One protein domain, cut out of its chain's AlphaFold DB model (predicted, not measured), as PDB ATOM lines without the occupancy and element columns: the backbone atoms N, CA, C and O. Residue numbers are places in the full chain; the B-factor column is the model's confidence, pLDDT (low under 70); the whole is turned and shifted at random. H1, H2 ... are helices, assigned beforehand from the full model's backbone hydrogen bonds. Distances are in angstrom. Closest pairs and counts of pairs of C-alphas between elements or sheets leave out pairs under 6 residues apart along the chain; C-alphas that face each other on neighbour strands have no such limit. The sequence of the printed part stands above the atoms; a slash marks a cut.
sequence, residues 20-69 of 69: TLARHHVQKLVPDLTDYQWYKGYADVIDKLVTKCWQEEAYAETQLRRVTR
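What this domain is: This is residues 20 to 69 of the 69 residues of the protein "Antitermination protein" of Escherichia coli (UniProt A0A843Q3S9). The model is a long helical arm with a small, loose head at one end: H3 makes the length, and the head holds two short helices, H1 and H2, set crosswise and near each other. Residues 47 to 69, of which 47 to 68 belong to H3, stick out with nothing packed on them. The printed part has 50 residues with three named helices, H1, H2 and H3 along the chain, and no named strand; the class is all helix. The whole is extended, with a radius of gyration of the C-alphas of 16.1 A, and the C-alphas span 50 by 19 by 13 A.

Where its parts are: H1 covers residues 20 to 29 and begins at C-alpha 20, at (13.223, -17.305, 149.442); it is 14.8 A from first to last C-alpha. H2 covers residues 35 to 41 and is 9.6 A long in the same measure. H3 covers residues 43 to 68, from C-alpha 43 at (6.349, -9.674, 142.653) to C-alpha 68 at (-22.583, -23.229, 162.244), 37.5 A apart.

How they stand to each other: H1 and H2 are close but not clearly touching; their closest C-alphas, those of Arg 23 and Trp 38, are 7.3 A apart. Their lines are about perpendicular, at 87 degrees. H2 and H3 meet only through their link. H1 and H3 are apart. In H2 and H3 every O i to N i+4 pair is within hydrogen-bond range; in H1 4 of 6 are.

The domain as a whole: The C-alphas farthest apart, those of Asp 32 and Arg 69, are 51.0 A from each other. The printed part has no cut and ends at the chain's last residue. Both links are tight, with 5 residues between H1 and H2 and 1 between H2 and H3. The mean pLDDT of the printed part is 86.9, and residue 69 is under 70.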
ATOM      1  N   THR A  20      12.013 -16.519 149.715       84.06
ATOM      2  CA  THR A  20      13.223 -17.305 149.442       84.06
ATOM      3  C   THR A  20      12.935 -18.799 149.296       84.06
ATOM      4  O   THR A  20      13.467 -19.439 148.391       84.06
ATOM      5  N   LEU A  21      12.052 -19.356 150.133       85.38
ATOM      6  CA  LEU A  21      11.675 -20.768 150.038       85.38
ATOM      7  C   LEU A  21      10.885 -21.037 148.751       85.38
ATOM      8  O   LEU A  21      11.210 -21.957 148.005       85.38
ATOM      9  N   ALA A  22       9.896 -20.189 148.452       84.94
ATOM     10  CA  ALA A  22       9.119 -20.284 147.217       84.94
ATOM     11  C   ALA A  22      10.027 -20.190 145.984       84.94
ATOM     12  O   ALA A  22       9.894 -20.997 145.065       84.94
ATOM     13  N   ARG A  23      11.015 -19.288 146.001       87.38
ATOM     14  CA  ARG A  23      11.997 -19.156 144.925       87.38
ATOM     15  C   ARG A  23      12.757 -20.446 144.684       87.38
ATOM     16  O   ARG A  23      12.861 -20.870 143.544       87.38
ATOM     17  N   HIS A  24      13.275 -21.068 145.742       88.69
ATOM     18  CA  HIS A  24      14.045 -22.303 145.623       88.69
ATOM     19  C   HIS A  24      13.234 -23.421 144.949       88.69
ATOM     20  O   HIS A  24      13.775 -24.192 144.161       88.69
ATOM     21  N   HIS A  25      11.926 -23.492 145.206       88.69
ATOM     22  CA  HIS A  25      11.051 -24.442 144.520       88.69
ATOM     23  C   HIS A  25      10.756 -24.039 143.072       88.69
ATOM     24  O   HIS A  25      10.813 -24.890 142.189       88.69
ATOM     25  N   VAL A  26      10.494 -22.757 142.806       87.31
ATOM     26  CA  VAL A  26      10.219 -22.269 141.444       87.31
ATOM     27  C   VAL A  26      11.454 -22.386 140.550       87.31
ATOM     28  O   VAL A  26      11.326 -22.772 139.395       87.31
ATOM     29  N   GLN A  27      12.653 -22.153 141.080       90.00
ATOM     30  CA  GLN A  27      13.909 -22.278 140.337       90.00
ATOM     31  C   GLN A  27      14.170 -23.717 139.860       90.00
ATOM     32  O   GLN A  27      14.816 -23.916 138.840       90.00
ATOM     33  N   LYS A  28      13.624 -24.736 140.537       91.69
ATOM     34  CA  LYS A  28      13.684 -26.125 140.045       91.69
ATOM     35  C   LYS A  28      12.817 -26.354 138.805       91.69
ATOM     36  O   LYS A  28      13.104 -27.261 138.034       91.69
ATOM     37  N   LEU A  29      11.756 -25.566 138.640       89.88
ATOM     38  CA  LEU A  29      10.847 -25.624 137.491       89.88
ATOM     39  C   LEU A  29      11.301 -24.690 136.363       89.88
ATOM     40  O   LEU A  29      11.100 -24.993 135.192       89.88
ATOM     41  N   VAL A  30      11.913 -23.560 136.724       88.31
ATOM     42  CA  VAL A  30      12.439 -22.542 135.812       88.31
ATOM     43  C   VAL A  30      13.918 -22.309 136.153       88.31
ATOM     44  O   VAL A  30      14.229 -21.406 136.933       88.31
ATOM     45  N   PRO A  31      14.836 -23.136 135.621       87.44
ATOM     46  CA  PRO A  31      16.253 -23.095 135.995       87.44
ATOM     47  C   PRO A  31      16.952 -21.778 135.628       87.44
ATOM     48  O   PRO A  31      17.850 -21.353 136.352       87.44
ATOM     49  N   ASP A  32      16.483 -21.080 134.590       90.81
ATOM     50  CA  ASP A  32      17.059 -19.808 134.119       90.81
ATOM     51  C   ASP A  32      16.542 -18.578 134.889       90.81
ATOM     52  O   ASP A  32      16.804 -17.430 134.520       90.81
ATOM     53  N   LEU A  33      15.774 -18.796 135.962       87.31
ATOM     54  CA  LEU A  33      15.196 -17.728 136.766       87.31
ATOM     55  C   LEU A  33      16.274 -16.992 137.571       87.31
ATOM     56  O   LEU A  33      16.839 -17.508 138.539       87.31
ATOM     57  N   THR A  34      16.491 -15.728 137.219       89.81
ATOM     58  CA  THR A  34      17.450 -14.859 137.909       89.81
ATOM     59  C   THR A  34      16.878 -14.226 139.180       89.81
ATOM     60  O   THR A  34      15.669 -14.023 139.321       89.81
ATOM     61  N   ASP A  35      17.772 -13.820 140.088       86.12
ATOM     62  CA  ASP A  35      17.462 -12.971 141.248       86.12
ATOM     63  C   ASP A  35      16.627 -11.743 140.876       86.12
ATOM     64  O   ASP A  35      15.619 -11.430 141.512       86.12
ATOM     65  N   TYR A  36      17.040 -11.058 139.809       88.31
ATOM     66  CA  TYR A  36      16.377  -9.852 139.340       88.31
ATOM     67  C   TYR A  36      14.940 -10.139 138.905       88.31
ATOM     68  O   TYR A  36      14.013  -9.465 139.355       88.31
ATOM     69  N   GLN A  37      14.730 -11.173 138.086       87.50
ATOM     70  CA  GLN A  37      13.388 -11.569 137.662       87.50
ATOM     71  C   GLN A  37      12.519 -11.955 138.859       87.50
ATOM     72  O   GLN A  37      11.368 -11.536 138.909       87.50
ATOM     73  N   TRP A  38      13.054 -12.662 139.856       88.00
ATOM     74  CA  TRP A  38      12.286 -13.012 141.051       88.00
ATOM     75  C   TRP A  38      11.782 -11.779 141.818       88.00
ATOM     76  O   TRP A  38      10.587 -11.651 142.079       88.00
ATOM     77  N   TYR A  39      12.675 -10.845 142.156       83.69
ATOM     78  CA  TYR A  39      12.316  -9.707 143.009       83.69
ATOM     79  C   TYR A  39      11.649  -8.541 142.262       83.69
ATOM     80  O   TYR A  39      10.945  -7.754 142.894       83.69
ATOM     81  N   LYS A  40      11.848  -8.410 140.942       83.00
ATOM     82  CA  LYS A  40      11.225  -7.356 140.118       83.00
ATOM     83  C   LYS A  40      10.095  -7.850 139.218       83.00
ATOM     84  O   LYS A  40       9.120  -7.130 139.061       83.00
ATOM     85  N   GLY A  41      10.225  -9.030 138.618       82.00
ATOM     86  CA  GLY A  41       9.273  -9.557 137.631       82.00
ATOM     87  C   GLY A  41       8.187 -10.462 138.215       82.00
ATOM     88  O   GLY A  41       7.078 -10.496 137.695       82.00
ATOM     89  N   TYR A  42       8.476 -11.175 139.308       81.25
ATOM     90  CA  TYR A  42       7.536 -12.124 139.923       81.25
ATOM     91  C   TYR A  42       6.769 -11.555 141.121       81.25
ATOM     92  O   TYR A  42       5.885 -12.234 141.642       81.25
ATOM     93  N   ALA A  43       7.045 -10.316 141.537       79.50
ATOM     94  CA  ALA A  43       6.349  -9.674 142.653       79.50
ATOM     95  C   ALA A  43       4.820  -9.675 142.460       79.50
ATOM     96  O   ALA A  43       4.091 -10.099 143.355       79.50
ATOM     97  N   ASP A  44       4.346  -9.316 141.264       82.81
ATOM     98  CA  ASP A  44       2.913  -9.290 140.938       82.81
ATOM     99  C   ASP A  44       2.285 -10.689 140.909       82.81
ATOM    100  O   ASP A  44       1.123 -10.872 141.266       82.81
ATOM    101  N   VAL A  45       3.042 -11.702 140.474       84.44
ATOM    102  CA  VAL A  45       2.574 -13.096 140.458       84.44
ATOM    103  C   VAL A  45       2.403 -13.598 141.888       84.44
ATOM    104  O   VAL A  45       1.374 -14.185 142.219       84.44
ATOM    105  N   ILE A  46       3.385 -13.325 142.748       83.06
ATOM    106  CA  ILE A  46       3.339 -13.685 144.165       83.06
ATOM    107  C   ILE A  46       2.165 -12.975 144.851       83.06
ATOM    108  O   ILE A  46       1.407 -13.627 145.565       83.06
ATOM    109  N   ASP A  47       1.954 -11.680 144.591       82.62
ATOM    110  CA  ASP A  47       0.834 -10.923 145.164       82.62
ATOM    111  C   ASP A  47      -0.533 -11.494 144.747       82.62
ATOM    112  O   ASP A  47      -1.427 -11.663 145.582       82.62
ATOM    113  N   LYS A  48      -0.683 -11.894 143.476       86.31
ATOM    114  CA  LYS A  48      -1.896 -12.569 142.986       86.31
ATOM    115  C   LYS A  48      -2.137 -13.907 143.681       86.31
ATOM    116  O   LYS A  48      -3.271 -14.186 144.068       86.31
ATOM    117  N   LEU A  49      -1.097 -14.724 143.859       85.56
ATOM    118  CA  LEU A  49      -1.205 -16.017 144.542       85.56
ATOM    119  C   LEU A  49      -1.603 -15.841 146.013       85.56
ATOM    120  O   LEU A  49      -2.534 -16.497 146.477       85.56
ATOM    121  N   VAL A  50      -0.964 -14.908 146.721       84.69
ATOM    122  CA  VAL A  50      -1.309 -14.582 148.114       84.69
ATOM    123  C   VAL A  50      -2.745 -14.060 148.210       84.69
ATOM    124  O   VAL A  50      -3.509 -14.493 149.073       84.69
ATOM    125  N   THR A  51      -3.147 -13.183 147.289       86.25
ATOM    126  CA  THR A  51      -4.520 -12.665 147.223       86.25
ATOM    127  C   THR A  51      -5.536 -13.784 146.999       86.25
ATOM    128  O   THR A  51      -6.606 -13.766 147.606       86.25
ATOM    129  N   LYS A  52      -5.214 -14.783 146.168       87.56
ATOM    130  CA  LYS A  52      -6.090 -15.936 145.943       87.56
ATOM    131  C   LYS A  52      -6.264 -16.771 147.209       87.56
ATOM    132  O   LYS A  52      -7.401 -17.072 147.551       87.56
ATOM    133  N   CYS A  53      -5.187 -17.073 147.939       86.44
ATOM    134  CA  CYS A  53      -5.285 -17.779 149.223       86.44
ATOM    135  C   CYS A  53      -6.249 -17.077 150.189       86.44
ATOM    136  O   CYS A  53      -7.073 -17.730 150.820       86.44
ATOM    137  N   TRP A  54      -6.205 -15.744 150.241       84.31
ATOM    138  CA  TRP A  54      -7.118 -14.965 151.076       84.31
ATOM    139  C   TRP A  54      -8.579 -15.050 150.619       84.31
ATOM    140  O   TRP A  54      -9.481 -15.174 151.444       84.31
ATOM    141  N   GLN A  55      -8.830 -14.984 149.309       87.88
ATOM    142  CA  GLN A  55     -10.187 -15.133 148.775       87.88
ATOM    143  C   GLN A  55     -10.783 -16.490 149.159       87.88
ATOM    144  O   GLN A  55     -11.946 -16.549 149.552       87.88
ATOM    145  N   GLU A  56      -9.979 -17.552 149.088       92.12
ATOM    146  CA  GLU A  56     -10.399 -18.896 149.483       92.12
ATOM    147  C   GLU A  56     -10.633 -19.007 150.993       92.12
ATOM    148  O   GLU A  56     -11.650 -19.557 151.408       92.12
ATOM    149  N   GLU A  57      -9.761 -18.430 151.824       89.75
ATOM    150  CA  GLU A  57      -9.945 -18.394 153.281       89.75
ATOM    151  C   GLU A  57     -11.234 -17.653 153.669       89.75
ATOM    152  O   GLU A  57     -12.057 -18.166 154.430       89.75
ATOM    153  N   ALA A  58     -11.466 -16.470 153.093       89.31
ATOM    154  CA  ALA A  58     -12.673 -15.683 153.338       89.31
ATOM    155  C   ALA A  58     -13.942 -16.401 152.847       89.31
ATOM    156  O   ALA A  58     -15.003 -16.325 153.481       89.31
ATOM    157  N   TYR A  59     -13.845 -17.109 151.721       92.69
ATOM    158  CA  TYR A  59     -14.933 -17.929 151.206       92.69
ATOM    159  C   TYR A  59     -15.238 -19.107 152.139       92.69
ATOM    160  O   TYR A  59     -16.406 -19.313 152.480       92.69
ATOM    161  N   ALA A  60     -14.211 -19.825 152.599       92.81
ATOM    162  CA  ALA A  60     -14.340 -20.942 153.531       92.81
ATOM    163  C   ALA A  60     -14.967 -20.500 154.860       92.81
ATOM    164  O   ALA A  60     -15.939 -21.109 155.299       92.81
ATOM    165  N   GLU A  61     -14.504 -19.390 155.441       92.56
ATOM    166  CA  GLU A  61     -15.095 -18.781 156.643       92.56
ATOM    167  C   GLU A  61     -16.581 -18.451 156.430       92.56
ATOM    168  O   GLU A  61     -17.427 -18.708 157.288       92.56
ATOM    169  N   THR A  62     -16.931 -17.917 155.256       92.44
ATOM    170  CA  THR A  62     -18.326 -17.610 154.916       92.44
ATOM    171  C   THR A  62     -19.179 -18.876 154.838       92.44
ATOM    172  O   THR A  62     -20.301 -18.878 155.346       92.44
ATOM    173  N   GLN A  63     -18.676 -19.951 154.221       94.06
ATOM    174  CA  GLN A  63     -19.403 -21.223 154.170       94.06
ATOM    175  C   GLN A  63     -19.536 -21.850 155.558       94.06
ATOM    176  O   GLN A  63     -20.617 -22.312 155.912       94.06
ATOM    177  N   LEU A  64     -18.479 -21.800 156.370       92.25
ATOM    178  CA  LEU A  64     -18.485 -22.334 157.727       92.25
ATOM    179  C   LEU A  64     -19.517 -21.617 158.602       92.25
ATOM    180  O   LEU A  64     -20.313 -22.269 159.275       92.25
ATOM    181  N   ARG A  65     -19.595 -20.283 158.529       91.06
ATOM    182  CA  ARG A  65     -20.617 -19.502 159.245       91.06
ATOM    183  C   ARG A  65     -22.046 -19.834 158.841       91.06
ATOM    184  O   ARG A  65     -22.923 -19.746 159.687       91.06
ATOM    185  N   ARG A  66     -22.291 -20.203 157.579       90.25
ATOM    186  CA  ARG A  66     -23.635 -20.583 157.105       90.25
ATOM    187  C   ARG A  66     -24.145 -21.884 157.718       90.25
ATOM    188  O   ARG A  66     -25.350 -22.069 157.775       90.25
ATOM    189  N   VAL A  67     -23.248 -22.795 158.095       91.00
ATOM    190  CA  VAL A  67     -23.619 -24.117 158.631       91.00
ATOM    191  C   VAL A  67     -23.521 -24.193 160.154       91.00
ATOM    192  O   VAL A  67     -24.080 -25.104 160.753       91.00
ATOM    193  N   THR A  68     -22.811 -23.255 160.787       85.81
ATOM    194  CA  THR A  68     -22.583 -23.229 162.244       85.81
ATOM    195  C   THR A  68     -23.433 -22.206 162.995       85.81
ATOM    196  O   THR A  68     -23.448 -22.233 164.226       85.81
ATOM    197  N   ARG A  69     -24.139 -21.316 162.294       56.59
ATOM    198  CA  ARG A  69     -25.013 -20.293 162.874       56.59
ATOM    199  C   ARG A  69     -26.338 -20.248 162.132       56.59
ATOM    200  O   ARG A  69     -27.355 -20.025 162.822       56.59
TER     201      ARG A  69